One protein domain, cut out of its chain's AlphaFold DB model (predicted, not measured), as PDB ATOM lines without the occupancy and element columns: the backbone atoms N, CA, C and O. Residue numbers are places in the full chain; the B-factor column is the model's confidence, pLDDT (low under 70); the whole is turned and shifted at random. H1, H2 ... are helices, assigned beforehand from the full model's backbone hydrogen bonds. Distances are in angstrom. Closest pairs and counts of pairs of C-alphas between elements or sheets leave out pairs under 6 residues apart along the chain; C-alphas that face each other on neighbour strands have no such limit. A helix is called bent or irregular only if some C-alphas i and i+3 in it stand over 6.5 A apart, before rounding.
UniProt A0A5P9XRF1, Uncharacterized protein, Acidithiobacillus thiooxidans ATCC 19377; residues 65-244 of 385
ATOM      1  N   GLY A  65     -42.820 -29.792   9.509       43.75
ATOM      2  CA  GLY A  65     -42.612 -31.169   9.983       43.75
ATOM      3  C   GLY A  65     -42.243 -32.163   8.872       43.75
ATOM      4  O   GLY A  65     -42.413 -33.369   9.033       43.75
ATOM      5  N   LEU A  66     -41.743 -31.669   7.735       46.72
ATOM      6  CA  LEU A  66     -41.402 -32.469   6.549       46.72
ATOM      7  C   LEU A  66     -40.116 -33.298   6.721       46.72
ATOM      8  O   LEU A  66     -39.791 -34.115   5.859       46.72
ATOM      9  N   ASP A  67     -39.394 -33.093   7.824       52.47
ATOM     10  CA  ASP A  67     -38.064 -33.655   8.068       52.47
ATOM     11  C   ASP A  67     -38.101 -35.190   8.207       52.47
ATOM     12  O   ASP A  67     -37.292 -35.897   7.607       52.47
ATOM     13  N   GLY A  68     -39.109 -35.739   8.897       55.59
ATOM     14  CA  GLY A  68     -39.252 -37.191   9.087       55.59
ATOM     15  C   GLY A  68     -39.620 -37.952   7.806       55.59
ATOM     16  O   GLY A  68     -39.052 -39.004   7.524       55.59
ATOM     17  N   VAL A  69     -40.524 -37.405   6.985       58.97
ATOM     18  CA  VAL A  69     -40.980 -38.053   5.738       58.97
ATOM     19  C   VAL A  69     -39.879 -38.046   4.674       58.97
ATOM     20  O   VAL A  69     -39.663 -39.056   4.006       58.97
ATOM     21  N   ASN A  70     -39.142 -36.937   4.547       71.25
ATOM     22  CA  ASN A  70     -38.000 -36.865   3.636       71.25
ATOM     23  C   ASN A  70     -36.837 -37.749   4.109       71.25
ATOM     24  O   ASN A  70     -36.212 -38.404   3.277       71.25
ATOM     25  N   THR A  71     -36.601 -37.834   5.425       80.25
ATOM     26  CA  THR A  71     -35.585 -38.724   6.010       80.25
ATOM     27  C   THR A  71     -35.885 -40.192   5.709       80.25
ATOM     28  O   THR A  71     -35.001 -40.903   5.246       80.25
ATOM     29  N   MET A  72     -37.124 -40.653   5.911       82.88
ATOM     30  CA  MET A  72     -37.478 -42.056   5.648       82.88
ATOM     31  C   MET A  72     -37.421 -42.397   4.157       82.88
ATOM     32  O   MET A  72     -36.930 -43.462   3.796       82.88
ATOM     33  N   LYS A  73     -37.836 -41.477   3.280       84.19
ATOM     34  CA  LYS A  73     -37.714 -41.674   1.832       84.19
ATOM     35  C   LYS A  73     -36.250 -41.754   1.381       84.19
ATOM     36  O   LYS A  73     -35.898 -42.650   0.620       84.19
ATOM     37  N   GLU A  74     -35.395 -40.852   1.863       88.12
ATOM     38  CA  GLU A  74     -33.952 -40.906   1.591       88.12
ATOM     39  C   GLU A  74     -33.334 -42.197   2.153       88.12
ATOM     40  O   GLU A  74     -32.512 -42.830   1.496       88.12
ATOM     41  N   TYR A  75     -33.754 -42.625   3.344       88.38
ATOM     42  CA  TYR A  75     -33.299 -43.868   3.964       88.38
ATOM     43  C   TYR A  75     -33.665 -45.100   3.123       88.38
ATOM     44  O   TYR A  75     -32.806 -45.940   2.858       88.38
ATOM     45  N   GLU A  76     -34.901 -45.180   2.627       87.62
ATOM     46  CA  GLU A  76     -35.330 -46.232   1.698       87.62
ATOM     47  C   GLU A  76     -34.530 -46.210   0.387       87.62
ATOM     48  O   GLU A  76     -34.189 -47.266  -0.147       87.62
ATOM     49  N   GLU A  77     -34.206 -45.026  -0.141       89.62
ATOM     50  CA  GLU A  77     -33.351 -44.884  -1.326       89.62
ATOM     51  C   GLU A  77     -31.932 -45.414  -1.063       89.62
ATOM     52  O   GLU A  77     -31.393 -46.143  -1.900       89.62
ATOM     53  N   LEU A  78     -31.361 -45.133   0.114       91.00
ATOM     54  CA  LEU A  78     -30.039 -45.630   0.513       91.00
ATOM     55  C   LEU A  78     -29.994 -47.163   0.635       91.00
ATOM     56  O   LEU A  78     -28.966 -47.771   0.332       91.00
ATOM     57  N   GLN A  79     -31.098 -47.798   1.037       89.25
ATOM     58  CA  GLN A  79     -31.197 -49.257   1.161       89.25
ATOM     59  C   GLN A  79     -31.304 -49.993  -0.184       89.25
ATOM     60  O   GLN A  79     -31.040 -51.194  -0.247       89.25
ATOM     61  N   ARG A  80     -31.688 -49.307  -1.271       89.25
ATOM     62  CA  ARG A  80     -31.856 -49.939  -2.595       89.25
ATOM     63  C   ARG A  80     -30.532 -50.277  -3.267       89.25
ATOM     64  O   ARG A  80     -30.439 -51.310  -3.924       89.25
ATOM     65  N   ASP A  81     -29.530 -49.418  -3.114       88.62
ATOM     66  CA  ASP A  81     -28.200 -49.618  -3.691       88.62
ATOM     67  C   ASP A  81     -27.113 -49.372  -2.645       88.62
ATOM     68  O   ASP A  81     -26.570 -48.276  -2.495       88.62
ATOM     69  N   ASN A  82     -26.759 -50.443  -1.935       87.25
ATOM     70  CA  ASN A  82     -25.726 -50.403  -0.905       87.25
ATOM     71  C   ASN A  82     -24.364 -49.942  -1.435       87.25
ATOM     72  O   ASN A  82     -23.591 -49.337  -0.694       87.25
ATOM     73  N   ARG A  83     -24.043 -50.214  -2.706       88.25
ATOM     74  CA  ARG A  83     -22.758 -49.805  -3.273       88.25
ATOM     75  C   ARG A  83     -22.720 -48.295  -3.469       88.25
ATOM     76  O   ARG A  83     -21.801 -47.650  -2.968       88.25
ATOM     77  N   ALA A  84     -23.726 -47.749  -4.150       88.62
ATOM     78  CA  ALA A  84     -23.836 -46.312  -4.387       88.62
ATOM     79  C   ALA A  84     -23.916 -45.527  -3.066       88.62
ATOM     80  O   ALA A  84     -23.277 -44.483  -2.920       88.62
ATOM     81  N   SER A  85     -24.634 -46.060  -2.073       93.19
ATOM     82  CA  SER A  85     -24.714 -45.485  -0.727       93.19
ATOM     83  C   SER A  85     -23.349 -45.422  -0.042       93.19
ATOM     84  O   SER A  85     -22.960 -44.364   0.453       93.19
ATOM     85  N   LEU A  86     -22.569 -46.507  -0.056       89.38
ATOM     86  CA  LEU A  86     -21.223 -46.517   0.526       89.38
ATOM     87  C   LEU A  86     -20.252 -45.592  -0.223       89.38
ATOM     88  O   LEU A  86     -19.496 -44.861   0.417       89.38
ATOM     89  N   GLU A  87     -20.296 -45.560  -1.558       87.94
ATOM     90  CA  GLU A  87     -19.513 -44.625  -2.382       87.94
ATOM     91  C   GLU A  87     -19.824 -43.159  -2.016       87.94
ATOM     92  O   GLU A  87     -18.912 -42.351  -1.796       87.94
ATOM     93  N   ARG A  88     -21.113 -42.827  -1.861       90.25
ATOM     94  CA  ARG A  88     -21.592 -41.508  -1.425       90.25
ATOM     95  C   ARG A  88     -21.090 -41.149  -0.024       90.25
ATOM     96  O   ARG A  88     -20.570 -40.047   0.170       90.25
ATOM     97  N   LEU A  89     -21.198 -42.062   0.941       92.06
ATOM     98  CA  LEU A  89     -20.744 -41.846   2.320       92.06
ATOM     99  C   LEU A  89     -19.230 -41.612   2.394       92.06
ATOM    100  O   LEU A  89     -18.778 -40.689   3.070       92.06
ATOM    101  N   VAL A  90     -18.443 -42.387   1.644       87.31
ATOM    102  CA  VAL A  90     -16.986 -42.210   1.559       87.31
ATOM    103  C   VAL A  90     -16.620 -40.847   0.976       87.31
ATOM    104  O   VAL A  90     -15.728 -40.174   1.497       87.31
ATOM    105  N   SER A  91     -17.315 -40.409  -0.077       85.88
ATOM    106  CA  SER A  91     -17.118 -39.074  -0.653       85.88
ATOM    107  C   SER A  91     -17.363 -37.968   0.382       85.88
ATOM    108  O   SER A  91     -16.575 -37.020   0.490       85.88
ATOM    109  N   LYS A  92     -18.396 -38.118   1.221       87.19
ATOM    110  CA  LYS A  92     -18.689 -37.163   2.298       87.19
ATOM    111  C   LYS A  92     -17.612 -37.123   3.373       87.19
ATOM    112  O   LYS A  92     -17.218 -36.029   3.768       87.19
ATOM    113  N   VAL A  93     -17.079 -38.276   3.784       84.94
ATOM    114  CA  VAL A  93     -15.938 -38.328   4.717       84.94
ATOM    115  C   VAL A  93     -14.742 -37.562   4.143       84.94
ATOM    116  O   VAL A  93     -14.195 -36.687   4.808       84.94
ATOM    117  N   LYS A  94     -14.371 -37.832   2.885       81.88
ATOM    118  CA  LYS A  94     -13.207 -37.203   2.230       81.88
ATOM    119  C   LYS A  94     -13.335 -35.694   2.089       81.88
ATOM    120  O   LYS A  94     -12.366 -34.966   2.269       81.88
ATOM    121  N   THR A  95     -14.534 -35.228   1.769       81.19
ATOM    122  CA  THR A  95     -14.825 -33.798   1.598       81.19
ATOM    123  C   THR A  95     -15.215 -33.105   2.900       81.19
ATOM    124  O   THR A  95     -15.506 -31.913   2.887       81.19
ATOM    125  N   SER A  96     -15.228 -33.824   4.031       77.38
ATOM    126  CA  SER A  96     -15.706 -33.321   5.327       77.38
ATOM    127  C   SER A  96     -17.135 -32.750   5.291       77.38
ATOM    128  O   SER A  96     -17.514 -31.929   6.138       77.38
ATOM    129  N   SER A  97     -17.931 -33.207   4.322       82.31
ATOM    130  CA  SER A  97     -19.329 -32.827   4.126       82.31
ATOM    131  C   SER A  97     -20.212 -33.382   5.245       82.31
ATOM    132  O   SER A  97     -19.895 -34.400   5.857       82.31
ATOM    133  N   GLN A  98     -21.336 -32.719   5.517       86.19
ATOM    134  CA  GLN A  98     -22.290 -33.189   6.523       86.19
ATOM    135  C   GLN A  98     -23.104 -34.391   6.023       86.19
ATOM    136  O   GLN A  98     -23.531 -34.448   4.862       86.19
ATOM    137  N   PHE A  99     -23.349 -35.326   6.932       91.19
ATOM    138  CA  PHE A  99     -24.265 -36.441   6.761       91.19
ATOM    139  C   PHE A  99     -25.707 -35.999   7.011       91.19
ATOM    140  O   PHE A  99     -25.975 -35.233   7.943       91.19
ATOM    141  N   SER A 100     -26.634 -36.482   6.188       91.06
ATOM    142  CA  SER A 100     -28.063 -36.384   6.476       91.06
ATOM    143  C   SER A 100     -28.425 -37.333   7.619       91.06
ATOM    144  O   SER A 100     -27.698 -38.277   7.939       91.06
ATOM    145  N   ARG A 101     -29.574 -37.094   8.249       89.69
ATOM    146  CA  ARG A 101     -30.088 -37.981   9.296       89.69
ATOM    147  C   ARG A 101     -30.341 -39.392   8.759       89.69
ATOM    148  O   ARG A 101     -29.978 -40.359   9.417       89.69
ATOM    149  N   ALA A 102     -30.853 -39.494   7.530       91.88
ATOM    150  CA  ALA A 102     -31.059 -40.759   6.830       91.88
ATOM    151  C   ALA A 102     -29.749 -41.533   6.630       91.88
ATOM    152  O   ALA A 102     -29.704 -42.737   6.850       91.88
ATOM    153  N   GLU A 103     -28.661 -40.849   6.272       94.38
ATOM    154  CA  GLU A 103     -27.336 -41.464   6.143       94.38
ATOM    155  C   GLU A 103     -26.800 -41.976   7.486       94.38
ATOM    156  O   GLU A 103     -26.241 -43.069   7.541       94.38
ATOM    157  N   ILE A 104     -26.993 -41.227   8.577       94.75
ATOM    158  CA  ILE A 104     -26.594 -41.662   9.925       94.75
ATOM    159  C   ILE A 104     -27.401 -42.899  10.343       94.75
ATOM    160  O   ILE A 104     -26.815 -43.892  10.778       94.75
ATOM    161  N   MET A 105     -28.724 -42.867  10.148       93.69
ATOM    162  CA  MET A 105     -29.607 -44.015  10.377       93.69
ATOM    163  C   MET A 105     -29.169 -45.228   9.554       93.69
ATOM    164  O   MET A 105     -29.087 -46.330  10.086       93.69
ATOM    165  N   TYR A 106     -28.842 -45.028   8.274       95.31
ATOM    166  CA  TYR A 106     -28.372 -46.082   7.373       95.31
ATOM    167  C   TYR A 106     -27.085 -46.722   7.887       95.31
ATOM    168  O   TYR A 106     -27.018 -47.943   8.018       95.31
ATOM    169  N   VAL A 107     -26.087 -45.916   8.259       95.25
ATOM    170  CA  VAL A 107     -24.826 -46.432   8.805       95.25
ATOM    171  C   VAL A 107     -25.068 -47.219  10.097       95.25
ATOM    172  O   VAL A 107     -24.502 -48.302  10.262       95.25
ATOM    173  N   ALA A 108     -25.914 -46.715  10.998       94.88
ATOM    174  CA  ALA A 108     -26.246 -47.388  12.250       94.88
ATOM    175  C   ALA A 108     -26.979 -48.724  12.012       94.88
ATOM    176  O   ALA A 108     -26.573 -49.751  12.559       94.88
ATOM    177  N   ASN A 109     -27.986 -48.750  11.135       93.81
ATOM    178  CA  ASN A 109     -28.726 -49.965  10.790       93.81
ATOM    179  C   ASN A 109     -27.843 -51.029  10.123       93.81
ATOM    180  O   ASN A 109     -27.903 -52.212  10.472       93.81
ATOM    181  N   GLU A 110     -26.998 -50.622   9.176       92.00
ATOM    182  CA  GLU A 110     -26.074 -51.542   8.514       92.00
ATOM    183  C   GLU A 110     -25.023 -52.072   9.496       92.00
ATOM    184  O   GLU A 110     -24.663 -53.247   9.422       92.00
ATOM    185  N   CYS A 111     -24.573 -51.261  10.464       90.69
ATOM    186  CA  CYS A 111     -23.686 -51.727  11.531       90.69
ATOM    187  C   CYS A 111     -24.395 -52.746  12.425       90.69
ATOM    188  O   CYS A 111     -23.836 -53.809  12.683       90.69
ATOM    189  N   HIS A 112     -25.629 -52.461  12.855       89.75
ATOM    190  CA  HIS A 112     -26.443 -53.390  13.642       89.75
ATOM    191  C   HIS A 112     -26.580 -54.739  12.924       89.75
ATOM    192  O   HIS A 112     -26.243 -55.782  13.482       89.75
ATOM    193  N   SER A 113     -26.971 -54.704  11.649       86.94
ATOM    194  CA  SER A 113     -27.102 -55.896  10.810       86.94
ATOM    195  C   SER A 113     -25.765 -56.625  10.643       86.94
ATOM    196  O   SER A 113     -25.692 -57.849  10.719       86.94
ATOM    197  N   ALA A 114     -24.669 -55.898  10.434       82.31
ATOM    198  CA  ALA A 114     -23.342 -56.484  10.285       82.31
ATOM    199  C   ALA A 114     -22.836 -57.175  11.560       82.31
ATOM    200  O   ALA A 114     -22.158 -58.198  11.451       82.31
ATOM    201  N   TYR A 115     -23.165 -56.641  12.741       78.75
ATOM    202  CA  TYR A 115     -22.841 -57.264  14.023       78.75
ATOM    203  C   TYR A 115     -23.720 -58.490  14.318       78.75
ATOM    204  O   TYR A 115     -23.198 -59.484  14.823       78.75
ATOM    205  N   SER A 116     -25.010 -58.440  13.960       72.50
ATOM    206  CA  SER A 116     -25.975 -59.525  14.201       72.50
ATOM    207  C   SER A 116     -25.832 -60.702  13.229       72.50
ATOM    208  O   SER A 116     -26.139 -61.851  13.557       72.50
ATOM    209  N   HIS A 117     -25.352 -60.456  12.006       56.81
ATOM    210  CA  HIS A 117     -25.115 -61.516  11.034       56.81
ATOM    211  C   HIS A 117     -23.957 -62.433  11.447       56.81
ATOM    212  O   HIS A 117     -22.942 -61.988  11.977       56.81
ATOM    213  N   LYS A 118     -24.030 -63.704  11.008       48.53
ATOM    214  CA  LYS A 118     -22.950 -64.715  11.064       48.53
ATOM    215  C   LYS A 118     -21.589 -64.243  10.503       48.53
ATOM    216  O   LYS A 118     -20.629 -64.990  10.567       48.53
ATOM    217  N   LEU A 119     -21.485 -63.040   9.936       44.62
ATOM    218  CA  LEU A 119     -20.236 -62.413   9.494       44.62
ATOM    219  C   LEU A 119     -19.272 -62.121  10.654       44.62
ATOM    220  O   LEU A 119     -18.063 -62.231  10.447       44.62
ATOM    221  N   SER A 120     -19.788 -61.831  11.855       46.47
ATOM    222  CA  SER A 120     -18.987 -61.746  13.088       46.47
ATOM    223  C   SER A 120     -18.296 -63.075  13.409       46.47
ATOM    224  O   SER A 120     -17.129 -63.074  13.795       46.47
ATOM    225  N   LYS A 121     -18.962 -64.203  13.119       44.06
ATOM    226  CA  LYS A 121     -18.411 -65.558  13.282       44.06
ATOM    227  C   LYS A 121     -17.245 -65.855  12.343       44.06
ATOM    228  O   LYS A 121     -16.444 -66.724  12.639       44.06
ATOM    229  N   TYR A 122     -17.121 -65.161  11.210       36.62
ATOM    230  CA  TYR A 122     -16.108 -65.506  10.207       36.62
ATOM    231  C   TYR A 122     -14.878 -64.600  10.207       36.62
ATOM    232  O   TYR A 122     -13.867 -64.994   9.624       36.62
ATOM    233  N   LYS A 123     -14.915 -63.392  10.800       49.41
ATOM    234  CA  LYS A 123     -13.779 -62.452  10.735       49.41
ATOM    235  C   LYS A 123     -13.677 -61.553  11.966       49.41
ATOM    236  O   LYS A 123     -14.637 -60.886  12.333       49.41
ATOM    237  N   ARG A 124     -12.451 -61.438  12.505       53.31
ATOM    238  CA  ARG A 124     -12.076 -60.495  13.575       53.31
ATOM    239  C   ARG A 124     -12.561 -59.076  13.255       53.31
ATOM    240  O   ARG A 124     -11.992 -58.379  12.397       53.31
ATOM    241  N   ILE A 125     -13.602 -58.659  13.970       62.62
ATOM    242  CA  ILE A 125     -14.023 -57.266  14.083       62.62
ATOM    243  C   ILE A 125     -12.960 -56.559  14.921       62.62
ATOM    244  O   ILE A 125     -12.531 -57.067  15.951       62.62
ATOM    245  N   LYS A 126     -12.474 -55.410  14.453       66.88
ATOM    246  CA  LYS A 126     -11.456 -54.663  15.192       66.88
ATOM    247  C   LYS A 126     -12.122 -53.888  16.330       66.88
ATOM    248  O   LYS A 126     -13.139 -53.234  16.097       66.88
ATOM    249  N   ASN A 127     -11.506 -53.888  17.514       66.81
ATOM    250  CA  ASN A 127     -12.017 -53.192  18.704       66.81
ATOM    251  C   ASN A 127     -12.347 -51.719  18.419       66.81
ATOM    252  O   ASN A 127     -13.343 -51.207  18.915       66.81
ATOM    253  N   PHE A 128     -11.580 -51.045  17.551       69.50
ATOM    254  CA  PHE A 128     -11.851 -49.649  17.200       69.50
ATOM    255  C   PHE A 128     -13.228 -49.441  16.545       69.50
ATOM    256  O   PHE A 128     -13.845 -48.404  16.775       69.50
ATOM    257  N   SER A 129     -13.725 -50.389  15.739       75.88
ATOM    258  CA  SER A 129     -15.040 -50.289  15.086       75.88
ATOM    259  C   SER A 129     -16.165 -50.438  16.109       75.88
ATOM    260  O   SER A 129     -17.144 -49.694  16.068       75.88
ATOM    261  N   ILE A 130     -15.970 -51.342  17.075       79.94
ATOM    262  CA  ILE A 130     -16.874 -51.556  18.208       79.94
ATOM    263  C   ILE A 130     -16.938 -50.294  19.078       79.94
ATOM    264  O   ILE A 130     -18.020 -49.761  19.321       79.94
ATOM    265  N   VAL A 131     -15.774 -49.777  19.485       82.44
ATOM    266  CA  VAL A 131     -15.658 -48.571  20.317       82.44
ATOM    267  C   VAL A 131     -16.237 -47.352  19.603       82.44
ATOM    268  O   VAL A 131     -16.981 -46.594  20.212       82.44
ATOM    269  N   SER A 132     -15.955 -47.175  18.309       86.81
ATOM    270  CA  SER A 132     -16.481 -46.036  17.544       86.81
ATOM    271  C   SER A 132     -18.005 -46.037  17.518       86.81
ATOM    272  O   SER A 132     -18.621 -44.998  17.710       86.81
ATOM    273  N   ASN A 133     -18.624 -47.202  17.340       90.06
ATOM    274  CA  ASN A 133     -20.075 -47.307  17.332       90.06
ATOM    275  C   ASN A 133     -20.697 -47.018  18.715       90.06
ATOM    276  O   ASN A 133     -21.674 -46.279  18.811       90.06
ATOM    277  N   LEU A 134     -20.090 -47.531  19.791       89.19
ATOM    278  CA  LEU A 134     -20.494 -47.220  21.169       89.19
ATOM    279  C   LEU A 134     -20.393 -45.718  21.473       89.19
ATOM    280  O   LEU A 134     -21.318 -45.134  22.035       89.19
ATOM    281  N   LEU A 135     -19.290 -45.080  21.079       90.12
ATOM    282  CA  LEU A 135     -19.068 -43.656  21.316       90.12
ATOM    283  C   LEU A 135     -19.957 -42.768  20.434       90.12
ATOM    284  O   LEU A 135     -20.459 -41.764  20.924       90.12
ATOM    285  N   ALA A 136     -20.228 -43.152  19.181       92.69
ATOM    286  CA  ALA A 136     -21.171 -42.435  18.320       92.69
ATOM    287  C   ALA A 136     -22.586 -42.417  18.921       92.69
ATOM    288  O   ALA A 136     -23.219 -41.362  18.977       92.69
ATOM    289  N   PHE A 137     -23.045 -43.564  19.438       93.94
ATOM    290  CA  PHE A 137     -24.294 -43.641  20.192       93.94
ATOM    291  C   PHE A 137     -24.263 -42.737  21.433       93.94
ATOM    292  O   PHE A 137     -25.196 -41.973  21.665       93.94
ATOM    293  N   ASN A 138     -23.181 -42.778  22.211       90.81
ATOM    294  CA  ASN A 138     -23.060 -41.967  23.420       90.81
ATOM    295  C   ASN A 138     -23.134 -40.458  23.137       90.81
ATOM    296  O   ASN A 138     -23.821 -39.728  23.844       90.81
ATOM    297  N   GLU A 139     -22.475 -39.979  22.081       92.69
ATOM    298  CA  GLU A 139     -22.520 -38.561  21.708       92.69
ATOM    299  C   GLU A 139     -23.926 -38.099  21.293       92.69
ATOM    300  O   GLU A 139     -24.333 -36.982  21.619       92.69
ATOM    301  N   MET A 140     -24.705 -38.970  20.646       91.25
ATOM    302  CA  MET A 140     -26.119 -38.713  20.364       91.25
ATOM    303  C   MET A 140     -26.922 -38.522  21.660       91.25
ATOM    304  O   MET A 140     -27.685 -37.562  21.782       91.25
ATOM    305  N   ILE A 141     -26.711 -39.394  22.650       89.12
ATOM    306  CA  ILE A 141     -27.386 -39.311  23.951       89.12
ATOM    307  C   ILE A 141     -26.963 -38.065  24.731       89.12
ATOM    308  O   ILE A 141     -27.821 -37.346  25.235       89.12
ATOM    309  N   LYS A 142     -25.671 -37.724  24.762       88.88
ATOM    310  CA  LYS A 142     -25.199 -36.473  25.384       88.88
ATOM    311  C   LYS A 142     -25.854 -35.246  24.765       88.88
ATOM    312  O   LYS A 142     -26.252 -34.326  25.478       88.88
ATOM    313  N   LEU A 143     -25.966 -35.216  23.435       88.88
ATOM    314  CA  LEU A 143     -26.597 -34.105  22.731       88.88
ATOM    315  C   LEU A 143     -28.093 -34.009  23.061       88.88
ATOM    316  O   LEU A 143     -28.610 -32.903  23.248       88.88
ATOM    317  N   ARG A 144     -28.775 -35.153  23.168       86.31
ATOM    318  CA  ARG A 144     -30.165 -35.235  23.624       86.31
ATOM    319  C   ARG A 144     -30.325 -34.701  25.044       86.31
ATOM    320  O   ARG A 144     -31.118 -33.787  25.256       86.31
ATOM    321  N   ASP A 145     -29.531 -35.190  25.988       84.44
ATOM    322  CA  ASP A 145     -29.622 -34.815  27.406       84.44
ATOM    323  C   ASP A 145     -29.310 -33.332  27.632       84.44
ATOM    324  O   ASP A 145     -29.880 -32.685  28.508       84.44
ATOM    325  N   ALA A 146     -28.438 -32.753  26.802       83.44
ATOM    326  CA  ALA A 146     -28.132 -31.327  26.837       83.44
ATOM    327  C   ALA A 146     -29.263 -30.435  26.290       83.44
ATOM    328  O   ALA A 146     -29.245 -29.223  26.510       83.44
ATOM    329  N   THR A 147     -30.207 -30.992  25.527       73.94
ATOM    330  CA  THR A 147     -31.230 -30.216  24.805       73.94
ATOM    331  C   THR A 147     -32.653 -30.469  25.282       73.94
ATOM    332  O   THR A 147     -33.492 -29.579  25.130       73.94
ATOM    333  N   LYS A 148     -32.931 -31.626  25.890       70.56
ATOM    334  CA  LYS A 148     -34.259 -31.989  26.387       70.56
ATOM    335  C   LYS A 148     -34.283 -32.087  27.916       70.56
ATOM    336  O   LYS A 148     -33.424 -32.747  28.496       70.56
ATOM    337  N   PRO A 149     -35.271 -31.471  28.595       62.56
ATOM    338  CA  PRO A 149     -35.511 -31.747  30.006       62.56
ATOM    339  C   PRO A 149     -35.944 -33.206  30.179       62.56
ATOM    340  O   PRO A 149     -36.660 -33.746  29.336       62.56
ATOM    341  N   MET A 150     -35.530 -33.839  31.276       65.75
ATOM    342  CA  MET A 150     -35.822 -35.252  31.506       65.75
ATOM    343  C   MET A 150     -37.321 -35.459  31.778       65.75
ATOM    344  O   MET A 150     -37.851 -34.978  32.780       65.75
ATOM    345  N   THR A 151     -38.013 -36.134  30.856       62.47
ATOM    346  CA  THR A 151     -39.453 -36.441  30.921       62.47
ATOM    347  C   THR A 151     -39.699 -37.916  31.259       62.47
ATOM    348  O   THR A 151     -38.789 -38.741  31.211       62.47
ATOM    349  N   GLU A 152     -40.943 -38.289  31.579       60.06
ATOM    350  CA  GLU A 152     -41.311 -39.699  31.805       60.06
ATOM    351  C   GLU A 152     -41.083 -40.575  30.555       60.06
ATOM    352  O   GLU A 152     -40.690 -41.735  30.662       60.06
ATOM    353  N   GLU A 153     -41.272 -40.013  29.360       62.88
ATOM    354  CA  GLU A 153     -41.011 -40.690  28.086       62.88
ATOM    355  C   GLU A 153     -39.510 -40.848  27.809       62.88
ATOM    356  O   GLU A 153     -39.072 -41.937  27.436       62.88
ATOM    357  N   ALA A 154     -38.705 -39.820  28.110       64.00
ATOM    358  CA  ALA A 154     -37.245 -39.916  28.076       64.00
ATOM    359  C   ALA A 154     -36.737 -41.012  29.028       64.00
ATOM    360  O   ALA A 154     -35.905 -41.830  28.639       64.00
ATOM    361  N   ASN A 155     -37.329 -41.127  30.224       68.31
ATOM    362  CA  ASN A 155     -37.013 -42.213  31.150       68.31
ATOM    363  C   ASN A 155     -37.319 -43.592  30.540       68.31
ATOM    364  O   ASN A 155     -36.540 -44.520  30.732       68.31
ATOM    365  N   ARG A 156     -38.427 -43.777  29.808       72.06
ATOM    366  CA  ARG A 156     -38.749 -45.070  29.164       72.06
ATOM    367  C   ARG A 156     -37.766 -45.422  28.044       72.06
ATOM    368  O   ARG A 156     -37.356 -46.579  27.952       72.06
ATOM    369  N   LEU A 157     -37.362 -44.444  27.232       75.12
ATOM    370  CA  LEU A 157     -36.328 -44.624  26.206       75.12
ATOM    371  C   LEU A 157     -34.969 -44.968  26.827       75.12
ATOM    372  O   LEU A 157     -34.293 -45.878  26.355       75.12
ATOM    373  N   ASP A 158     -34.611 -44.339  27.942       76.44
ATOM    374  CA  ASP A 158     -33.379 -44.661  28.665       76.44
ATOM    375  C   ASP A 158     -33.399 -46.067  29.251       76.44
ATOM    376  O   ASP A 158     -32.407 -46.789  29.153       76.44
ATOM    377  N   HIS A 159     -34.541 -46.511  29.785       75.44
ATOM    378  CA  HIS A 159     -34.716 -47.907  30.188       75.44
ATOM    379  C   HIS A 159     -34.507 -48.865  29.009       75.44
ATOM    380  O   HIS A 159     -33.848 -49.894  29.176       75.44
ATOM    381  N   TYR A 160     -35.022 -48.527  27.823       79.75
ATOM    382  CA  TYR A 160     -34.786 -49.307  26.608       79.75
ATOM    383  C   TYR A 160     -33.292 -49.359  26.252       79.75
ATOM    384  O   TYR A 160     -32.747 -50.450  26.081       79.75
ATOM    385  N   TYR A 161     -32.598 -48.217  26.228       81.19
ATOM    386  CA  TYR A 161     -31.165 -48.152  25.922       81.19
ATOM    387  C   TYR A 161     -30.306 -48.916  26.936       81.19
ATOM    388  O   TYR A 161     -29.437 -49.701  26.554       81.19
ATOM    389  N   HIS A 162     -30.581 -48.763  28.233       73.25
ATOM    390  CA  HIS A 162     -29.910 -49.528  29.283       73.25
ATOM    391  C   HIS A 162     -30.166 -51.036  29.162       73.25
ATOM    392  O   HIS A 162     -29.236 -51.827  29.347       73.25
ATOM    393  N   GLY A 163     -31.398 -51.437  28.830       69.94
ATOM    394  CA  GLY A 163     -31.757 -52.833  28.590       69.94
ATOM    395  C   GLY A 163     -30.988 -53.435  27.413       69.94
ATOM    396  O   GLY A 163     -30.450 -54.535  27.526       69.94
ATOM    397  N   CYS A 164     -30.868 -52.687  26.317       74.06
ATOM    398  CA  CYS A 164     -30.132 -53.099  25.124       74.06
ATOM    399  C   CYS A 164     -28.617 -53.224  25.359       74.06
ATOM    400  O   CYS A 164     -27.999 -54.139  24.826       74.06
ATOM    401  N   LEU A 165     -28.005 -52.378  26.193       70.31
ATOM    402  CA  LEU A 165     -26.562 -52.441  26.472       70.31
ATOM    403  C   LEU A 165     -26.129 -53.591  27.413       70.31
ATOM    404  O   LEU A 165     -24.936 -53.726  27.674       70.31
ATOM    405  N   GLY A 166     -27.050 -54.444  27.889       59.75
ATOM    406  CA  GLY A 166     -26.703 -55.727  28.528       59.75
ATOM    407  C   GLY A 166     -26.749 -55.784  30.063       59.75
ATOM    408  O   GLY A 166     -26.061 -56.608  30.658       59.75
ATOM    409  N   ARG A 167     -27.572 -54.969  30.740       54.59
ATOM    410  CA  ARG A 167     -27.714 -54.993  32.217       54.59
ATOM    411  C   ARG A 167     -29.032 -55.594  32.714       54.59
ATOM    412  O   ARG A 167     -29.814 -54.920  33.381       54.59
ATOM    413  N   GLN A 168     -29.266 -56.886  32.493       45.44
ATOM    414  CA  GLN A 168     -30.254 -57.577  33.330       45.44
ATOM    415  C   GLN A 168     -29.668 -57.763  34.746       45.44
ATOM    416  O   GLN A 168     -28.771 -58.573  34.949       45.44
ATOM    417  N   GLY A 169     -30.143 -56.983  35.728       41.34
ATOM    418  CA  GLY A 169     -29.953 -57.287  37.158       41.34
ATOM    419  C   GLY A 169     -28.884 -56.515  37.949       41.34
ATOM    420  O   GLY A 169     -28.623 -56.884  39.092       41.34
ATOM    421  N   ARG A 170     -28.277 -55.441  37.421       47.31
ATOM    422  CA  ARG A 170     -27.420 -54.525  38.215       47.31
ATOM    423  C   ARG A 170     -28.112 -53.174  38.430       47.31
ATOM    424  O   ARG A 170     -28.869 -52.765  37.552       47.31
ATOM    425  N   PRO A 171     -27.862 -52.472  39.556       47.47
ATOM    426  CA  PRO A 171     -28.445 -51.155  39.792       47.47
ATOM    427  C   PRO A 171     -28.105 -50.216  38.630       47.47
ATOM    428  O   PRO A 171     -26.974 -50.220  38.131       47.47
ATOM    429  N   PHE A 172     -29.109 -49.461  38.174       53.00
ATOM    430  CA  PHE A 172     -28.955 -48.464  37.120       53.00
ATOM    431  C   PHE A 172     -27.792 -47.542  37.486       53.00
ATOM    432  O   PHE A 172     -27.828 -46.848  38.503       53.00
ATOM    433  N   GLU A 173     -26.735 -47.546  36.672       54.81
ATOM    434  CA  GLU A 173     -25.836 -46.400  36.684       54.81
ATOM    435  C   GLU A 173     -26.646 -45.186  36.250       54.81
ATOM    436  O   GLU A 173     -27.461 -45.273  35.337       54.81
ATOM    437  N   SER A 174     -26.435 -44.058  36.925       60.75
ATOM    438  CA  SER A 174     -27.265 -42.861  36.777       60.75
ATOM    439  C   SER A 174     -27.243 -42.236  35.373       60.75
ATOM    440  O   SER A 174     -27.979 -41.284  35.148       60.75
ATOM    441  N   SER A 175     -26.366 -42.682  34.465       77.62
ATOM    442  CA  SER A 175     -26.289 -42.174  33.091       77.62
ATOM    443  C   SER A 175     -25.792 -43.227  32.093       77.62
ATOM    444  O   SER A 175     -24.896 -44.021  32.395       77.62
ATOM    445  N   ILE A 176     -26.336 -43.185  30.872       80.56
ATOM    446  CA  ILE A 176     -25.898 -44.002  29.724       80.56
ATOM    447  C   ILE A 176     -24.416 -43.756  29.411       80.56
ATOM    448  O   ILE A 176     -23.687 -44.701  29.124       80.56
ATOM    449  N   ASP A 177     -23.953 -42.513  29.550       83.81
ATOM    450  CA  ASP A 177     -22.557 -42.120  29.333       83.81
ATOM    451  C   ASP A 177     -21.559 -42.927  30.174       83.81
ATOM    452  O   ASP A 177     -20.608 -43.501  29.638       83.81
ATOM    453  N   LYS A 178     -21.816 -43.055  31.481       80.06
ATOM    454  CA  LYS A 178     -20.962 -43.853  32.373       80.06
ATOM    455  C   LYS A 178     -20.943 -45.319  31.956       80.06
ATOM    456  O   LYS A 178     -19.874 -45.928  31.918       80.06
ATOM    457  N   HIS A 179     -22.102 -45.845  31.568       81.06
ATOM    458  CA  HIS A 179     -22.230 -47.233  31.154       81.06
ATOM    459  C   HIS A 179     -21.461 -47.511  29.857       81.06
ATOM    460  O   HIS A 179     -20.728 -48.494  29.775       81.06
ATOM    461  N   VAL A 180     -21.565 -46.628  28.859       81.06
ATOM    462  CA  VAL A 180     -20.795 -46.757  27.618       81.06
ATOM    463  C   VAL A 180     -19.295 -46.686  27.904       81.06
ATOM    464  O   VAL A 180     -18.546 -47.525  27.408       81.06
ATOM    465  N   HIS A 181     -18.842 -45.744  28.734       81.25
ATOM    466  CA  HIS A 181     -17.428 -45.641  29.097       81.25
ATOM    467  C   HIS A 181     -16.911 -46.873  29.851       81.25
ATOM    468  O   HIS A 181     -15.787 -47.307  29.599       81.25
ATOM    469  N   TYR A 182     -17.725 -47.470  30.721       79.56
ATOM    470  CA  TYR A 182     -17.409 -48.743  31.367       79.56
ATOM    471  C   TYR A 182     -17.175 -49.856  30.330       79.56
ATOM    472  O   TYR A 182     -16.111 -50.472  30.336       79.56
ATOM    473  N   ILE A 183     -18.107 -50.040  29.386       75.00
ATOM    474  CA  ILE A 183     -17.999 -51.058  28.324       75.00
ATOM    475  C   ILE A 183     -16.757 -50.805  27.456       75.00
ATOM    476  O   ILE A 183     -16.003 -51.725  27.148       75.00
ATOM    477  N   VAL A 184     -16.503 -49.549  27.075       77.19
ATOM    478  CA  VAL A 184     -15.318 -49.170  26.286       77.19
ATOM    479  C   VAL A 184     -14.017 -49.507  27.026       77.19
ATOM    480  O   VAL A 184     -13.082 -50.009  26.404       77.19
ATOM    481  N   ASN A 185     -13.952 -49.286  28.339       75.56
ATOM    482  CA  ASN A 185     -12.779 -49.643  29.138       75.56
ATOM    483  C   ASN A 185     -12.568 -51.163  29.213       75.56
ATOM    484  O   ASN A 185     -11.429 -51.614  29.094       75.56
ATOM    485  N   GLU A 186     -13.639 -51.951  29.346       70.44
ATOM    486  CA  GLU A 186     -13.556 -53.418  29.283       70.44
ATOM    487  C   GLU A 186     -13.027 -53.894  27.920       70.44
ATOM    488  O   GLU A 186     -12.173 -54.776  27.860       70.44
ATOM    489  N   ILE A 187     -13.449 -53.254  26.826       68.69
ATOM    490  CA  ILE A 187     -13.004 -53.570  25.458       68.69
ATOM    491  C   ILE A 187     -11.501 -53.339  25.258       68.69
ATOM    492  O   ILE A 187     -10.845 -54.121  24.568       68.69
ATOM    493  N   PHE A 188     -10.939 -52.268  25.822       63.12
ATOM    494  CA  PHE A 188      -9.505 -51.983  25.692       63.12
ATOM    495  C   PHE A 188      -8.621 -52.932  26.511       63.12
ATOM    496  O   PHE A 188      -7.449 -53.090  26.177       63.12
ATOM    497  N   GLY A 189      -9.169 -53.560  27.554       52.62
ATOM    498  CA  GLY A 189      -8.468 -54.535  28.391       52.62
ATOM    499  C   GLY A 189      -8.640 -55.994  27.959       52.62
ATOM    500  O   GLY A 189      -8.060 -56.869  28.596       52.62
ATOM    501  N   ALA A 190      -9.435 -56.269  26.922       53.31
ATOM    502  CA  ALA A 190      -9.812 -57.622  26.532       53.31
ATOM    503  C   ALA A 190      -9.079 -58.107  25.269       53.31
ATOM    504  O   ALA A 190      -9.058 -57.431  24.238       53.31
ATOM    505  N   ASP A 191      -8.558 -59.335  25.333       44.12
ATOM    506  CA  ASP A 191      -7.936 -60.026  24.193       44.12
ATOM    507  C   ASP A 191      -8.963 -60.424  23.113       44.12
ATOM    508  O   ASP A 191      -8.628 -60.562  21.934       44.12
ATOM    509  N   TYR A 192     -10.233 -60.581  23.506       49.56
ATOM    510  CA  TYR A 192     -11.366 -60.851  22.625       49.56
ATOM    511  C   TYR A 192     -12.607 -60.097  23.104       49.56
ATOM    512  O   TYR A 192     -12.910 -60.073  24.294       49.56
ATOM    513  N   VAL A 193     -13.346 -59.509  22.163       60.03
ATOM    514  CA  VAL A 193     -14.542 -58.714  22.448       60.03
ATOM    515  C   VAL A 193     -15.697 -59.225  21.610       60.03
ATOM    516  O   VAL A 193     -15.688 -59.111  20.383       60.03
ATOM    517  N   HIS A 194     -16.721 -59.745  22.285       62.44
ATOM    518  CA  HIS A 194     -17.966 -60.109  21.629       62.44
ATOM    519  C   HIS A 194     -18.723 -58.833  21.202       62.44
ATOM    520  O   HIS A 194     -18.890 -57.916  22.012       62.44
ATOM    521  N   PRO A 195     -19.212 -58.728  19.952       71.31
ATOM    522  CA  PRO A 195     -19.768 -57.481  19.433       71.31
ATOM    523  C   PRO A 195     -21.185 -57.149  19.927       71.31
ATOM    524  O   PRO A 195     -21.729 -56.151  19.475       71.31
ATOM    525  N   THR A 196     -21.797 -57.913  20.841       74.12
ATOM    526  CA  THR A 196     -23.209 -57.722  21.258       74.12
ATOM    527  C   THR A 196     -23.500 -56.314  21.766       74.12
ATOM    528  O   THR A 196     -24.492 -55.710  21.367       74.12
ATOM    529  N   SER A 197     -22.637 -55.743  22.607       75.12
ATOM    530  CA  SER A 197     -22.839 -54.370  23.085       75.12
ATOM    531  C   SER A 197     -22.753 -53.358  21.939       75.12
ATOM    532  O   SER A 197     -23.489 -52.378  21.929       75.12
ATOM    533  N   ALA A 198     -21.908 -53.620  20.936       79.88
ATOM    534  CA  ALA A 198     -21.830 -52.822  19.716       79.88
ATOM    535  C   ALA A 198     -23.087 -52.998  18.852       79.88
ATOM    536  O   ALA A 198     -23.662 -52.020  18.397       79.88
ATOM    537  N   GLU A 199     -23.545 -54.230  18.650       84.69
ATOM    538  CA  GLU A 199     -24.769 -54.551  17.919       84.69
ATOM    539  C   GLU A 199     -25.962 -53.777  18.478       84.69
ATOM    540  O   GLU A 199     -26.710 -53.142  17.732       84.69
ATOM    541  N   MET A 200     -26.111 -53.809  19.800       84.44
ATOM    542  CA  MET A 200     -27.209 -53.158  20.494       84.44
ATOM    543  C   MET A 200     -27.037 -51.640  20.522       84.44
ATOM    544  O   MET A 200     -28.010 -50.930  20.296       84.44
ATOM    545  N   ALA A 201     -25.815 -51.126  20.682       87.00
ATOM    546  CA  ALA A 201     -25.545 -49.695  20.544       87.00
ATOM    547  C   ALA A 201     -25.856 -49.173  19.133       87.00
ATOM    548  O   ALA A 201     -26.432 -48.099  19.001       87.00
ATOM    549  N   ALA A 202     -25.547 -49.942  18.079       90.19
ATOM    550  CA  ALA A 202     -25.894 -49.584  16.702       90.19
ATOM    551  C   ALA A 202     -27.415 -49.494  16.517       90.19
ATOM    552  O   ALA A 202     -27.914 -48.545  15.916       90.19
ATOM    553  N   ARG A 203     -28.158 -50.447  17.093       87.94
ATOM    554  CA  ARG A 203     -29.623 -50.415  17.104       87.94
ATOM    555  C   ARG A 203     -30.158 -49.195  17.848       87.94
ATOM    556  O   ARG A 203     -31.002 -48.482  17.324       87.94
ATOM    557  N   CYS A 204     -29.663 -48.931  19.055       88.56
ATOM    558  CA  CYS A 204     -30.082 -47.762  19.824       88.56
ATOM    559  C   CYS A 204     -29.743 -46.456  19.097       88.56
ATOM    560  O   CYS A 204     -30.527 -45.513  19.153       88.56
ATOM    561  N   PHE A 205     -28.618 -46.408  18.379       93.44
ATOM    562  CA  PHE A 205     -28.215 -45.245  17.599       93.44
ATOM    563  C   PHE A 205     -29.101 -45.010  16.371       93.44
ATOM    564  O   PHE A 205     -29.444 -43.860  16.095       93.44
ATOM    565  N   GLU A 206     -29.521 -46.066  15.670       92.50
ATOM    566  CA  GLU A 206     -30.522 -45.977  14.597       92.50
ATOM    567  C   GLU A 206     -31.847 -45.426  15.132       92.50
ATOM    568  O   GLU A 206     -32.324 -44.403  14.637       92.50
ATOM    569  N   VAL A 207     -32.374 -46.040  16.197       87.31
ATOM    570  CA  VAL A 207     -33.630 -45.631  16.842       87.31
ATOM    571  C   VAL A 207     -33.560 -44.178  17.300       87.31
ATOM    572  O   VAL A 207     -34.434 -43.389  16.956       87.31
ATOM    573  N   ALA A 208     -32.502 -43.787  18.016       87.25
ATOM    574  CA  ALA A 208     -32.324 -42.408  18.461       87.25
ATOM    575  C   ALA A 208     -32.228 -41.442  17.270       87.25
ATOM    576  O   ALA A 208     -32.807 -40.362  17.294       87.25
ATOM    577  N   SER A 209     -31.524 -41.814  16.196       87.94
ATOM    578  CA  SER A 209     -31.386 -40.955  15.011       87.94
ATOM    579  C   SER A 209     -32.718 -40.715  14.306       87.94
ATOM    580  O   SER A 209     -32.906 -39.628  13.757       87.94
ATOM    581  N   ARG A 210     -33.634 -41.688  14.356       84.44
ATOM    582  CA  ARG A 210     -34.996 -41.604  13.817       84.44
ATOM    583  C   ARG A 210     -35.945 -40.819  14.724       84.44
ATOM    584  O   ARG A 210     -36.653 -39.939  14.241       84.44
ATOM    585  N   ASP A 211     -35.949 -41.148  16.012       81.75
ATOM    586  CA  ASP A 211     -36.975 -40.716  16.969       81.75
ATOM    587  C   ASP A 211     -36.640 -39.375  17.649       81.75
ATOM    588  O   ASP A 211     -37.489 -38.797  18.323       81.75
ATOM    589  N   GLU A 212     -35.436 -38.835  17.418       80.62
ATOM    590  CA  GLU A 212     -34.987 -37.529  17.925       80.62
ATOM    591  C   GLU A 212     -34.746 -36.508  16.776       80.62
ATOM    592  O   GLU A 212     -33.607 -36.049  16.559       80.62
ATOM    593  N   PRO A 213     -35.773 -36.172  15.960       75.94
ATOM    594  CA  PRO A 213     -35.622 -35.314  14.783       75.94
ATOM    595  C   PRO A 213     -35.261 -33.867  15.141       75.94
ATOM    596  O   PRO A 213     -34.522 -33.214  14.406       75.94
ATOM    597  N   GLU A 214     -35.717 -33.371  16.292       75.00
ATOM    598  CA  GLU A 214     -35.439 -32.016  16.790       75.00
ATOM    599  C   GLU A 214     -33.978 -31.762  17.184       75.00
ATOM    600  O   GLU A 214     -33.583 -30.600  17.345       75.00
ATOM    601  N   LEU A 215     -33.149 -32.805  17.308       81.19
ATOM    602  CA  LEU A 215     -31.716 -32.619  17.518       81.19
ATOM    603  C   LEU A 215     -31.079 -31.950  16.300       81.19
ATOM    604  O   LEU A 215     -31.328 -32.301  15.149       81.19
ATOM    605  N   SER A 216     -30.209 -30.973  16.547       84.12
ATOM    606  CA  SER A 216     -29.520 -30.278  15.461       84.12
ATOM    607  C   SER A 216     -28.613 -31.248  14.705       84.12
ATOM    608  O   SER A 216     -27.603 -31.697  15.246       84.12
ATOM    609  N   ILE A 217     -28.931 -31.502  13.431       84.69
ATOM    610  CA  ILE A 217     -28.130 -32.376  12.564       84.69
ATOM    611  C   ILE A 217     -26.682 -31.890  12.427       84.69
ATOM    612  O   ILE A 217     -25.769 -32.706  12.355       84.69
ATOM    613  N   CYS A 218     -26.449 -30.572  12.461       84.25
ATOM    614  CA  CYS A 218     -25.105 -29.997  12.449       84.25
ATOM    615  C   CYS A 218     -24.320 -30.378  13.709       84.25
ATOM    616  O   CYS A 218     -23.218 -30.902  13.597       84.25
ATOM    617  N   LYS A 219     -24.910 -30.182  14.898       85.44
ATOM    618  CA  LYS A 219     -24.261 -30.549  16.168       85.44
ATOM    619  C   LYS A 219     -24.028 -32.052  16.270       85.44
ATOM    620  O   LYS A 219     -22.984 -32.471  16.754       85.44
ATOM    621  N   LEU A 220     -24.987 -32.849  15.794       90.00
ATOM    622  CA  LEU A 220     -24.846 -34.298  15.749       90.00
ATOM    623  C   LEU A 220     -23.679 -34.702  14.848       90.00
ATOM    624  O   LEU A 220     -22.830 -35.474  15.273       90.00
ATOM    625  N   ASN A 221     -23.600 -34.133  13.640       88.81
ATOM    626  CA  ASN A 221     -22.481 -34.342  12.725       88.81
ATOM    627  C   ASN A 221     -21.142 -34.012  13.380       88.81
ATOM    628  O   ASN A 221     -20.223 -34.814  13.275       88.81
ATOM    629  N   ASP A 222     -21.031 -32.864  14.045       85.62
ATOM    630  CA  ASP A 222     -19.795 -32.449  14.712       85.62
ATOM    631  C   ASP A 222     -19.398 -33.431  15.824       85.62
ATOM    632  O   ASP A 222     -18.228 -33.800  15.926       85.62
ATOM    633  N   ALA A 223     -20.373 -33.910  16.602       89.12
ATOM    634  CA  ALA A 223     -20.145 -34.831  17.711       89.12
ATOM    635  C   ALA A 223     -19.745 -36.246  17.247       89.12
ATOM    636  O   ALA A 223     -18.823 -36.841  17.801       89.12
ATOM    637  N   ILE A 224     -20.384 -36.784  16.199       91.88
ATOM    638  CA  ILE A 224     -20.136 -38.165  15.735       91.88
ATOM    639  C   ILE A 224     -19.027 -38.278  14.687       91.88
ATOM    640  O   ILE A 224     -18.576 -39.387  14.389       91.88
ATOM    641  N   ARG A 225     -18.576 -37.159  14.104       87.19
ATOM    642  CA  ARG A 225     -17.541 -37.124  13.054       87.19
ATOM    643  C   ARG A 225     -16.279 -37.929  13.387       87.19
ATOM    644  O   ARG A 225     -15.804 -38.617  12.482       87.19
ATOM    645  N   PRO A 226     -15.751 -37.923  14.630       86.25
ATOM    646  CA  PRO A 226     -14.580 -38.728  14.982       86.25
ATOM    647  C   PRO A 226     -14.798 -40.244  14.850       86.25
ATOM    648  O   PRO A 226     -13.834 -40.995  14.724       86.25
ATOM    649  N   PHE A 227     -16.051 -40.701  14.878       89.38
ATOM    650  CA  PHE A 227     -16.407 -42.115  14.974       89.38
ATOM    651  C   PHE A 227     -17.016 -42.669  13.684       89.38
ATOM    652  O   PHE A 227     -16.746 -43.812  13.310       89.38
ATOM    653  N   ILE A 228     -17.804 -41.860  12.971       88.19
ATOM    654  CA  ILE A 228     -18.582 -42.321  11.815       88.19
ATOM    655  C   ILE A 228     -17.704 -42.847  10.673       88.19
ATOM    656  O   ILE A 228     -18.082 -43.802   9.998       88.19
ATOM    657  N   GLY A 229     -16.491 -42.308  10.496       84.31
ATOM    658  CA  GLY A 229     -15.530 -42.820   9.512       84.31
ATOM    659  C   GLY A 229     -15.133 -44.276   9.777       84.31
ATOM    660  O   GLY A 229     -15.114 -45.094   8.858       84.31
ATOM    661  N   ASN A 230     -14.907 -44.637  11.041       81.62
ATOM    662  CA  ASN A 230     -14.586 -46.010  11.441       81.62
ATOM    663  C   ASN A 230     -15.773 -46.964  11.274       81.62
ATOM    664  O   ASN A 230     -15.577 -48.142  10.969       81.62
ATOM    665  N   MET A 231     -16.996 -46.461  11.457       88.56
ATOM    666  CA  MET A 231     -18.220 -47.218  11.192       88.56
ATOM    667  C   MET A 231     -18.380 -47.475   9.690       88.56
ATOM    668  O   MET A 231     -18.554 -48.619   9.284       88.56
ATOM    669  N   ILE A 232     -18.207 -46.452   8.846       87.44
ATOM    670  CA  ILE A 232     -18.235 -46.596   7.381       87.44
ATOM    671  C   ILE A 232     -17.161 -47.583   6.911       87.44
ATOM    672  O   ILE A 232     -17.424 -48.417   6.046       87.44
ATOM    673  N   LEU A 233     -15.972 -47.564   7.516       77.62
ATOM    674  CA  LEU A 233     -14.922 -48.526   7.194       77.62
ATOM    675  C   LEU A 233     -15.285 -49.965   7.501       77.62
ATOM    676  O   LEU A 233     -14.996 -50.874   6.720       77.62
ATOM    677  N   PHE A 234     -15.915 -50.167   8.650       81.62
ATOM    678  CA  PHE A 234     -16.452 -51.464   9.002       81.62
ATOM    679  C   PHE A 234     -17.472 -51.927   7.955       81.62
ATOM    680  O   PHE A 234     -17.380 -53.063   7.489       81.62
ATOM    681  N   LEU A 235     -18.355 -51.039   7.489       86.12
ATOM    682  CA  LEU A 235     -19.334 -51.358   6.446       86.12
ATOM    683  C   LEU A 235     -18.712 -51.664   5.081       86.12
ATOM    684  O   LEU A 235     -19.141 -52.613   4.431       86.12
ATOM    685  N   LEU A 236     -17.676 -50.933   4.657       77.69
ATOM    686  CA  LEU A 236     -16.934 -51.242   3.425       77.69
ATOM    687  C   LEU A 236     -16.343 -52.653   3.481       77.69
ATOM    688  O   LEU A 236     -16.506 -53.443   2.552       77.69
ATOM    689  N   ARG A 237     -15.735 -53.007   4.619       74.50
ATOM    690  CA  ARG A 237     -15.207 -54.354   4.840       74.50
ATOM    691  C   ARG A 237     -16.318 -55.402   4.808       74.50
ATOM    692  O   ARG A 237     -16.149 -56.447   4.187       74.50
ATOM    693  N   VAL A 238     -17.449 -55.142   5.461       77.44
ATOM    694  CA  VAL A 238     -18.622 -56.031   5.439       77.44
ATOM    695  C   VAL A 238     -19.129 -56.223   4.010       77.44
ATOM    696  O   VAL A 238     -19.399 -57.356   3.610       77.44
ATOM    697  N   TYR A 239     -19.198 -55.151   3.222       78.56
ATOM    698  CA  TYR A 239     -19.584 -55.200   1.819       78.56
ATOM    699  C   TYR A 239     -18.629 -56.078   1.004       78.56
ATOM    700  O   TYR A 239     -19.098 -56.968   0.296       78.56
ATOM    701  N   TYR A 240     -17.313 -55.888   1.144       72.56
ATOM    702  CA  TYR A 240     -16.310 -56.717   0.469       72.56
ATOM    703  C   TYR A 240     -16.473 -58.200   0.810       72.56
ATOM    704  O   TYR A 240     -16.469 -59.051  -0.077       72.56
ATOM    705  N   ILE A 241     -16.684 -58.522   2.091       68.19
ATOM    706  CA  ILE A 241     -16.877 -59.908   2.534       68.19
ATOM    707  C   ILE A 241     -18.145 -60.513   1.922       68.19
ATOM    708  O   ILE A 241     -18.109 -61.661   1.491       68.19
ATOM    709  N   LYS A 242     -19.253 -59.763   1.894       70.88
ATOM    710  CA  LYS A 242     -20.537 -60.236   1.356       70.88
ATOM    711  C   LYS A 242     -20.502 -60.421  -0.166       70.88
ATOM    712  O   LYS A 242     -21.108 -61.362  -0.664       70.88
ATOM    713  N   ASN A 243     -19.819 -59.534  -0.890       70.44
ATOM    714  CA  ASN A 243     -19.934 -59.426  -2.350       70.44
ATOM    715  C   ASN A 243     -18.679 -59.869  -3.121       70.44
ATOM    716  O   ASN A 243     -18.684 -59.843  -4.351       70.44
ATOM    717  N   GLY A 244     -17.581 -60.208  -2.437       60.91
ATOM    718  CA  GLY A 244     -16.308 -60.601  -3.063       60.91
ATOM    719  C   GLY A 244     -15.624 -59.490  -3.872       60.91
ATOM    720  O   GLY A 244     -14.652 -59.749  -4.577       60.91
TER     721      GLY A 244
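This is residues 65 to 244 of the 385 residues of an uncharacterized protein of Acidithiobacillus thiooxidans ATCC 19377 (UniProt A0A5P9XRF1). The model is a flat slab of helices, with H3, H4, H7 and H8 packed as a four-helix bundle, helices gathered alongside one another, in its middle. H1 and H2 pack on this bundle at one end of the slab, and H5 and H6 at the opposite end; H8 kinks partway along. The printed part has 180 residues with eight named helices, H1 to H8 in chain order, and no named strand; its class is all helix. It is compact, with a radius of gyration of the C-alphas of 15.9 A, and spans 46 by 45 by 24 A.

Begin at H1, residues 67 to 80, and pass to H2, residues 82 to 94: they touch only at the corner, and only just, with 3 pairs of C-alphas within 8 A, the closest being Leu 78 and Ser 85 at 5.5 A. Next find H3, residues 101 to 116, whose residues 101 to 106 touch H1 at a steep tilt of 47 degrees; the closest C-alphas, Tyr 75 and Ala 102, are 4.8 A apart. H4, residues 127 to 145, is apart from H5, residues 152 to 164. H6, residues 176 to 188, touches H4 at a shallow tilt of 11 degrees, opposite ways, with the C-alphas of Asn 138 and Asp 177 closest at 5.9 A. H7, residues 196 to 211, touches H3 at a shallow tilt of 24 degrees, opposite ways; look at the closest C-alphas, His 112 and Glu 199, 4.7 A apart. H7 also touches residues 161 to 164 of H5, closest at the C-alphas of Cys 164 and Met 200, 5.5 A. H8, residues 217 to 243, touches H4 at the closest C-alphas of Ser 132 and Phe 227, 4.7 A. With its residues 229 to 236, H8 touches H2, closest at the C-alphas of Val 93 and Gly 229, 6.6 A. In H1 to H7 every O i to N i+4 pair is within hydrogen-bond range; in H8, 19 of 23 are.

Find C-alpha 67 at (-38.064, -33.655, 8.068), where H1 begins. From their first to last C-alphas, H3 measures 22.5 A, H4 26.9 A and H7 22.3 A. H8 starts at C-alpha 217 (-28.130, -32.376, 12.564) and ends 32.0 A away at C-alpha 243 (-19.934, -59.426, -2.350). It is irregular, with C-alphas 223 and 226 7.3 A apart, and has a kink of 74 degrees near residue 224.

The two C-alphas farthest apart, Pro 149 and Gly 244, are 47.9 A apart. The printed part has no cut, and its long link joins H5 to H6. The mean pLDDT of the printed part is 77.4; look for values under 70 at 44 residues, among them 117 to 128, 166 to 174 and 187 to 194.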